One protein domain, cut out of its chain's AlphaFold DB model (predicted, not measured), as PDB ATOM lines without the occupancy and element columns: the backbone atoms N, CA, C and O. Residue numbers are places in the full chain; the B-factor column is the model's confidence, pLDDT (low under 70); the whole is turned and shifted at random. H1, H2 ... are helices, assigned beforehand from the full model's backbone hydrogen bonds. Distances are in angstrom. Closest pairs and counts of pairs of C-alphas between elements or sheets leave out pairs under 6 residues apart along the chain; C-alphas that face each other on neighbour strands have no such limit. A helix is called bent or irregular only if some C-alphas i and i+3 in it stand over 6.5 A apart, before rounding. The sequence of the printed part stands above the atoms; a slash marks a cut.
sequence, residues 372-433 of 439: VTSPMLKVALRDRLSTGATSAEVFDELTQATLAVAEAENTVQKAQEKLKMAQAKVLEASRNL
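Overview. This is residues 372 to 433 of the 439 residues of an uncharacterized protein of Chlamydomonas eustigma (UniProt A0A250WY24). One very long helix, H2, makes nearly the whole length of this rod, and a much shorter helix, H1, folds back beside its first part as a lopsided helical hairpin. The far part of H2, residues 402 to 433, sticks out free as a long arm. The printed part has 62 residues with two named helices, H1 then H2 along the chain, and no named strand; the class is all helix. The whole is extended, with a radius of gyration of the C-alphas of 20.6 A and spans of 67 by 19 by 10 A.

Arrangement. H2, residues 391 to 433, is the longest helix. H1, residues 373 to 386, only just touches it, with 3 pairs of C-alphas within 8 A. The closest C-alphas of the two are those of Arg 384 and Val 394, 7.5 A apart. H1 touches H2 with residues 381 to 385 alone, and H2 touches H1 with residues 391 to 394 alone. The two run opposite ways at a shallow tilt of 19 degrees and form a helical hairpin. Their centres are 26.3 A apart. In both H1 and H2 every O i to N i+4 pair is within hydrogen-bond range.

Along the chain. H2 measures 63.4 A from C-alpha 391 at (144.977, 124.817, 106.758) to C-alpha 433 at (115.565, 179.624, 118.916). H1 measures 19.8 A from its first to its last C-alpha and begins with C-alpha 373 at (132.196, 136.170, 117.754). Neither helix is bent.

Size, cuts and confidence. The two C-alphas farthest apart are those of Gly 388 and Leu 433, at 67.2 A. The link from H1 to H2 has 4 residues and is tight. The printed part has no cut. The mean pLDDT of the printed part is 82.3, and residues 372 to 378 are under 70.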
ATOM      1  N   VAL A 372     130.305 137.047 121.485       48.06
ATOM      2  CA  VAL A 372     129.502 136.272 120.513       48.06
ATOM      3  C   VAL A 372     130.346 135.754 119.345       48.06
ATOM      4  O   VAL A 372     130.138 134.639 118.872       48.06
ATOM      5  N   THR A 373     131.350 136.513 118.910       52.72
ATOM      6  CA  THR A 373     132.196 136.170 117.754       52.72
ATOM      7  C   THR A 373     133.230 135.095 118.089       52.72
ATOM      8  O   THR A 373     133.413 134.167 117.308       52.72
ATOM      9  N   SER A 374     133.848 135.147 119.273       57.53
ATOM     10  CA  SER A 374     134.892 134.199 119.694       57.53
ATOM     11  C   SER A 374     134.421 132.734 119.811       57.53
ATOM     12  O   SER A 374     135.090 131.858 119.256       57.53
ATOM     13  N   PRO A 375     133.285 132.404 120.463       58.03
ATOM     14  CA  PRO A 375     132.818 131.020 120.519       58.03
ATOM     15  C   PRO A 375     132.272 130.530 119.173       58.03
ATOM     16  O   PRO A 375     132.532 129.385 118.817       58.03
ATOM     17  N   MET A 376     131.587 131.376 118.389       59.53
ATOM     18  CA  MET A 376     131.079 130.970 117.071       59.53
ATOM     19  C   MET A 376     132.205 130.735 116.059       59.53
ATOM     20  O   MET A 376     132.151 129.748 115.331       59.53
ATOM     21  N   LEU A 377     133.262 131.558 116.062       66.38
ATOM     22  CA  LEU A 377     134.459 131.323 115.244       66.38
ATOM     23  C   LEU A 377     135.171 130.030 115.643       66.38
ATOM     24  O   LEU A 377     135.593 129.278 114.773       66.38
ATOM     25  N   LYS A 378     135.266 129.727 116.944       69.88
ATOM     26  CA  LYS A 378     135.867 128.471 117.421       69.88
ATOM     27  C   LYS A 378     135.065 127.238 117.004       69.88
ATOM     28  O   LYS A 378     135.670 126.231 116.649       69.88
ATOM     29  N   VAL A 379     133.734 127.309 117.039       75.25
ATOM     30  CA  VAL A 379     132.860 126.217 116.573       75.25
ATOM     31  C   VAL A 379     132.971 126.059 115.054       75.25
ATOM     32  O   VAL A 379     133.239 124.957 114.591       75.25
ATOM     33  N   ALA A 380     132.904 127.154 114.292       72.62
ATOM     34  CA  ALA A 380     133.039 127.122 112.834       72.62
ATOM     35  C   ALA A 380     134.412 126.598 112.370       72.62
ATOM     36  O   ALA A 380     134.483 125.795 111.443       72.62
ATOM     37  N   LEU A 381     135.500 126.993 113.047       75.12
ATOM     38  CA  LEU A 381     136.852 126.486 112.784       75.12
ATOM     39  C   LEU A 381     136.972 124.991 113.090       75.12
ATOM     40  O   LEU A 381     137.608 124.254 112.337       75.12
ATOM     41  N   ARG A 382     136.354 124.527 114.181       78.75
ATOM     42  CA  ARG A 382     136.363 123.109 114.561       78.75
ATOM     43  C   ARG A 382     135.599 122.252 113.555       78.75
ATOM     44  O   ARG A 382     136.111 121.210 113.149       78.75
ATOM     45  N   ASP A 383     134.429 122.711 113.125       76.75
ATOM     46  CA  ASP A 383     133.610 122.010 112.137       76.75
ATOM     47  C   ASP A 383     134.324 121.964 110.775       76.75
ATOM     48  O   ASP A 383     134.389 120.906 110.152       76.75
ATOM     49  N   ARG A 384     134.981 123.054 110.355       75.38
ATOM     50  CA  ARG A 384     135.745 123.120 109.093       75.38
ATOM     51  C   ARG A 384     136.989 122.233 109.071       75.38
ATOM     52  O   ARG A 384     137.262 121.575 108.066       75.38
ATOM     53  N   LEU A 385     137.719 122.164 110.184       75.00
ATOM     54  CA  LEU A 385     138.846 121.236 110.321       75.00
ATOM     55  C   LEU A 385     138.373 119.775 110.326       75.00
ATOM     56  O   LEU A 385     139.081 118.902 109.831       75.00
ATOM     57  N   SER A 386     137.161 119.502 110.823       77.31
ATOM     58  CA  SER A 386     136.573 118.157 110.779       77.31
ATOM     59  C   SER A 386     136.123 117.728 109.375       77.31
ATOM     60  O   SER A 386     136.103 116.534 109.086       77.31
ATOM     61  N   THR A 387     135.836 118.676 108.473       85.44
ATOM     62  CA  THR A 387     135.455 118.403 107.074       85.44
ATOM     63  C   THR A 387     136.644 118.245 106.118       85.44
ATOM     64  O   THR A 387     136.440 118.129 104.914       85.44
ATOM     65  N   GLY A 388     137.881 118.230 106.628       83.31
ATOM     66  CA  GLY A 388     139.085 118.013 105.818       83.31
ATOM     67  C   GLY A 388     139.555 119.234 105.023       83.31
ATOM     68  O   GLY A 388     140.341 119.070 104.093       83.31
ATOM     69  N   ALA A 389     139.097 120.440 105.380       83.31
ATOM     70  CA  ALA A 389     139.608 121.673 104.789       83.31
ATOM     71  C   ALA A 389     141.108 121.808 105.079       83.31
ATOM     72  O   ALA A 389     141.567 121.543 106.197       83.31
ATOM     73  N   THR A 390     141.877 122.216 104.075       86.00
ATOM     74  CA  THR A 390     143.313 122.425 104.265       86.00
ATOM     75  C   THR A 390     143.544 123.660 105.135       86.00
ATOM     76  O   THR A 390     142.761 124.611 105.136       86.00
ATOM     77  N   SER A 391     144.645 123.680 105.889       74.38
ATOM     78  CA  SER A 391     144.977 124.817 106.758       74.38
ATOM     79  C   SER A 391     145.106 126.142 105.997       74.38
ATOM     80  O   SER A 391     144.913 127.194 106.597       74.38
ATOM     81  N   ALA A 392     145.417 126.095 104.697       77.56
ATOM     82  CA  ALA A 392     145.493 127.267 103.829       77.56
ATOM     83  C   ALA A 392     144.103 127.860 103.534       77.56
ATOM     84  O   ALA A 392     143.905 129.055 103.715       77.56
ATOM     85  N   GLU A 393     143.118 127.028 103.184       80.75
ATOM     86  CA  GLU A 393     141.742 127.476 102.904       80.75
ATOM     87  C   GLU A 393     141.087 128.103 104.140       80.75
ATOM     88  O   GLU A 393     140.437 129.143 104.057       80.75
ATOM     89  N   VAL A 394     141.316 127.506 105.315       81.12
ATOM     90  CA  VAL A 394     140.822 128.047 106.589       81.12
ATOM     91  C   VAL A 394     141.452 129.412 106.895       81.12
ATOM     92  O   VAL A 394     140.792 130.288 107.454       81.12
ATOM     93  N   PHE A 395     142.720 129.608 106.530       78.38
ATOM     94  CA  PHE A 395     143.426 130.867 106.751       78.38
ATOM     95  C   PHE A 395     142.936 131.977 105.812       78.38
ATOM     96  O   PHE A 395     142.727 133.106 106.262       78.38
ATOM     97  N   ASP A 396     142.683 131.659 104.543       82.12
ATOM     98  CA  ASP A 396     142.135 132.611 103.571       82.12
ATOM     99  C   ASP A 396     140.715 133.054 103.954       82.12
ATOM    100  O   ASP A 396     140.417 134.252 103.949       82.12
ATOM    101  N   GLU A 397     139.856 132.122 104.387       78.81
ATOM    102  CA  GLU A 397     138.510 132.444 104.882       78.81
ATOM    103  C   GLU A 397     138.556 133.318 106.143       78.81
ATOM    104  O   GLU A 397     137.793 134.281 106.268       78.81
ATOM    105  N   LEU A 398     139.473 133.034 107.073       78.44
ATOM    106  CA  LEU A 398     139.636 133.835 108.287       78.44
ATOM    107  C   LEU A 398     140.138 135.247 107.960       78.44
ATOM    108  O   LEU A 398     139.655 136.224 108.533       78.44
ATOM    109  N   THR A 399     141.048 135.364 106.992       83.44
ATOM    110  CA  THR A 399     141.557 136.652 106.508       83.44
ATOM    111  C   THR A 399     140.431 137.472 105.874       83.44
ATOM    112  O   THR A 399     140.237 138.632 106.245       83.44
ATOM    113  N   GLN A 400     139.605 136.869 105.014       84.50
ATOM    114  CA  GLN A 400     138.431 137.536 104.438       84.50
ATOM    115  C   GLN A 400     137.411 137.952 105.507       84.50
ATOM    116  O   GLN A 400     136.897 139.072 105.465       84.50
ATOM    117  N   ALA A 401     137.159 137.102 106.506       78.12
ATOM    118  CA  ALA A 401     136.266 137.432 107.613       78.12
ATOM    119  C   ALA A 401     136.793 138.618 108.441       78.12
ATOM    120  O   ALA A 401     136.019 139.502 108.806       78.12
ATOM    121  N   THR A 402     138.104 138.684 108.700       76.56
ATOM    122  CA  THR A 402     138.703 139.818 109.425       76.56
ATOM    123  C   THR A 402     138.621 141.127 108.642       76.56
ATOM    124  O   THR A 402     138.299 142.162 109.228       76.56
ATOM    125  N   LEU A 403     138.820 141.087 107.320       86.75
ATOM    126  CA  LEU A 403     138.651 142.253 106.451       86.75
ATOM    127  C   LEU A 403     137.198 142.748 106.451       86.75
ATOM    128  O   LEU A 403     136.963 143.943 106.615       86.75
ATOM    129  N   ALA A 404     136.221 141.839 106.374       83.69
ATOM    130  CA  ALA A 404     134.804 142.195 106.426       83.69
ATOM    131  C   ALA A 404     134.402 142.835 107.771       83.69
ATOM    132  O   ALA A 404     133.611 143.781 107.803       83.69
ATOM    133  N   VAL A 405     134.967 142.360 108.890       82.75
ATOM    134  CA  VAL A 405     134.758 142.978 110.210       82.75
ATOM    135  C   VAL A 405     135.361 144.384 110.256       82.75
ATOM    136  O   VAL A 405     134.684 145.310 110.698       82.75
ATOM    137  N   ALA A 406     136.579 144.577 109.741       82.19
ATOM    138  CA  ALA A 406     137.220 145.893 109.690       82.19
ATOM    139  C   ALA A 406     136.427 146.901 108.829       82.19
ATOM    140  O   ALA A 406     136.263 148.065 109.206       82.19
ATOM    141  N   GLU A 407     135.873 146.460 107.694       89.56
ATOM    142  CA  GLU A 407     134.980 147.282 106.870       89.56
ATOM    143  C   GLU A 407     133.692 147.650 107.618       89.56
ATOM    144  O   GLU A 407     133.285 148.817 107.625       89.56
ATOM    145  N   ALA A 408     133.077 146.687 108.311       83.56
ATOM    146  CA  ALA A 408     131.889 146.929 109.121       83.56
ATOM    147  C   ALA A 408     132.167 147.938 110.250       83.56
ATOM    148  O   ALA A 408     131.388 148.875 110.442       83.56
ATOM    149  N   GLU A 409     133.300 147.832 110.945       81.69
ATOM    150  CA  GLU A 409     133.703 148.793 111.978       81.69
ATOM    151  C   GLU A 409     133.868 150.211 111.416       81.69
ATOM    152  O   GLU A 409     133.356 151.171 112.001       81.69
ATOM    153  N   ASN A 410     134.478 150.351 110.236       89.62
ATOM    154  CA  ASN A 410     134.610 151.636 109.548       89.62
ATOM    155  C   ASN A 410     133.234 152.237 109.193       89.62
ATOM    156  O   ASN A 410     132.985 153.428 109.407       89.62
ATOM    157  N   THR A 411     132.280 151.421 108.720       88.31
ATOM    158  CA  THR A 411     130.912 151.909 108.446       88.31
ATOM    159  C   THR A 411     130.196 152.386 109.713       88.31
ATOM    160  O   THR A 411     129.516 153.417 109.685       88.31
ATOM    161  N   VAL A 412     130.396 151.699 110.843       87.31
ATOM    162  CA  VAL A 412     129.833 152.081 112.145       87.31
ATOM    163  C   VAL A 412     130.456 153.385 112.649       87.31
ATOM    164  O   VAL A 412     129.726 154.251 113.141       87.31
ATOM    165  N   GLN A 413     131.767 153.574 112.489       85.75
ATOM    166  CA  GLN A 413     132.447 154.830 112.831       85.75
ATOM    167  C   GLN A 413     131.911 156.007 112.004       85.75
ATOM    168  O   GLN A 413     131.490 157.016 112.574       85.75
ATOM    169  N   LYS A 414     131.790 155.850 110.678       92.38
ATOM    170  CA  LYS A 414     131.192 156.873 109.797       92.38
ATOM    171  C   LYS A 414     129.751 157.213 110.185       92.38
ATOM    172  O   LYS A 414     129.346 158.377 110.142       92.38
ATOM    173  N   ALA A 415     128.952 156.218 110.573       88.12
ATOM    174  CA  ALA A 415     127.591 156.450 111.054       88.12
ATOM    175  C   ALA A 415     127.574 157.244 112.374       88.12
ATOM    176  O   ALA A 415     126.721 158.115 112.563       88.12
ATOM    177  N   GLN A 416     128.536 157.001 113.267       83.88
ATOM    178  CA  GLN A 416     128.666 157.727 114.533       83.88
ATOM    179  C   GLN A 416     129.088 159.178 114.344       83.88
ATOM    180  O   GLN A 416     128.543 160.057 115.009       83.88
ATOM    181  N   GLU A 417     130.004 159.457 113.421       93.56
ATOM    182  CA  GLU A 417     130.373 160.831 113.072       93.56
ATOM    183  C   GLU A 417     129.180 161.607 112.505       93.56
ATOM    184  O   GLU A 417     128.910 162.732 112.933       93.56
ATOM    185  N   LYS A 418     128.390 160.979 111.622       94.19
ATOM    186  CA  LYS A 418     127.139 161.569 111.117       94.19
ATOM    187  C   LYS A 418     126.147 161.862 112.244       94.19
ATOM    188  O   LYS A 418     125.535 162.929 112.244       94.19
ATOM    189  N   LEU A 419     126.016 160.959 113.220       91.81
ATOM    190  CA  LEU A 419     125.151 161.163 114.383       91.81
ATOM    191  C   LEU A 419     125.634 162.333 115.254       91.81
ATOM    192  O   LEU A 419     124.825 163.178 115.633       91.81
ATOM    193  N   LYS A 420     126.943 162.428 115.522       93.19
ATOM    194  CA  LYS A 420     127.538 163.550 116.269       93.19
ATOM    195  C   LYS A 420     127.309 164.886 115.557       93.19
ATOM    196  O   LYS A 420     126.907 165.857 116.195       93.19
ATOM    197  N   MET A 421     127.487 164.933 114.234       95.31
ATOM    198  CA  MET A 421     127.198 166.137 113.446       95.31
ATOM    199  C   MET A 421     125.713 166.517 113.478       95.31
ATOM    200  O   MET A 421     125.384 167.697 113.591       95.31
ATOM    201  N   ALA A 422     124.805 165.540 113.414       94.00
ATOM    202  CA  ALA A 422     123.371 165.797 113.536       94.00
ATOM    203  C   ALA A 422     123.010 166.362 114.921       94.00
ATOM    204  O   ALA A 422     122.278 167.346 115.011       94.00
ATOM    205  N   GLN A 423     123.575 165.800 115.994       91.94
ATOM    206  CA  GLN A 423     123.387 166.302 117.359       91.94
ATOM    207  C   GLN A 423     123.905 167.738 117.524       91.94
ATOM    208  O   GLN A 423     123.219 168.568 118.121       91.94
ATOM    209  N   ALA A 424     125.068 168.056 116.946       94.38
ATOM    210  CA  ALA A 424     125.615 169.412 116.959       94.38
ATOM    211  C   ALA A 424     124.679 170.419 116.266       94.38
ATOM    212  O   ALA A 424     124.384 171.469 116.839       94.38
ATOM    213  N   LYS A 425     124.128 170.067 115.094       96.19
ATOM    214  CA  LYS A 425     123.162 170.912 114.366       96.19
ATOM    215  C   LYS A 425     121.872 171.154 115.152       96.19
ATOM    216  O   LYS A 425     121.360 172.269 115.163       96.19
ATOM    217  N   VAL A 426     121.350 170.132 115.836       95.44
ATOM    218  CA  VAL A 426     120.156 170.275 116.692       95.44
ATOM    219  C   VAL A 426     120.430 171.227 117.859       95.44
ATOM    220  O   VAL A 426     119.586 172.058 118.204       95.44
ATOM    221  N   LEU A 427     121.621 171.146 118.453       94.50
ATOM    222  CA  LEU A 427     122.024 172.008 119.561       94.50
ATOM    223  C   LEU A 427     122.211 173.466 119.108       94.50
ATOM    224  O   LEU A 427     121.799 174.384 119.816       94.50
ATOM    225  N   GLU A 428     122.756 173.682 117.911       95.56
ATOM    226  CA  GLU A 428     122.874 175.004 117.287       95.56
ATOM    227  C   GLU A 428     121.503 175.615 116.955       95.56
ATOM    228  O   GLU A 428     121.218 176.744 117.357       95.56
ATOM    229  N   ALA A 429     120.600 174.848 116.334       94.12
ATOM    230  CA  ALA A 429     119.224 175.283 116.079       94.12
ATOM    231  C   ALA A 429     118.492 175.661 117.381       94.12
ATOM    232  O   ALA A 429     117.806 176.683 117.449       94.12
ATOM    233  N   SER A 430     118.707 174.886 118.448       92.44
ATOM    234  CA  SER A 430     118.147 175.165 119.776       92.44
ATOM    235  C   SER A 430     118.705 176.449 120.402       92.44
ATOM    236  O   SER A 430     117.989 177.134 121.131       92.44
ATOM    237  N   ARG A 431     119.971 176.802 120.132       92.81
ATOM    238  CA  ARG A 431     120.564 178.078 120.574       92.81
ATOM    239  C   ARG A 431     119.963 179.262 119.823       92.81
ATOM    240  O   ARG A 431     119.630 180.256 120.463       92.81
ATOM    241  N   ASN A 432     119.764 179.133 118.513       90.50
ATOM    242  CA  ASN A 432     119.184 180.194 117.685       90.50
ATOM    243  C   ASN A 432     117.721 180.484 118.055       90.50
ATOM    244  O   ASN A 432     117.322 181.642 118.095       90.50
ATOM    245  N   LEU A 433     116.943 179.460 118.423       88.75
ATOM    246  CA  LEU A 433     115.565 179.624 118.916       88.75
ATOM    247  C   LEU A 433     115.476 180.296 120.296       88.75
ATOM    248  O   LEU A 433     114.434 180.846 120.645       88.75
TER     249      LEU A 433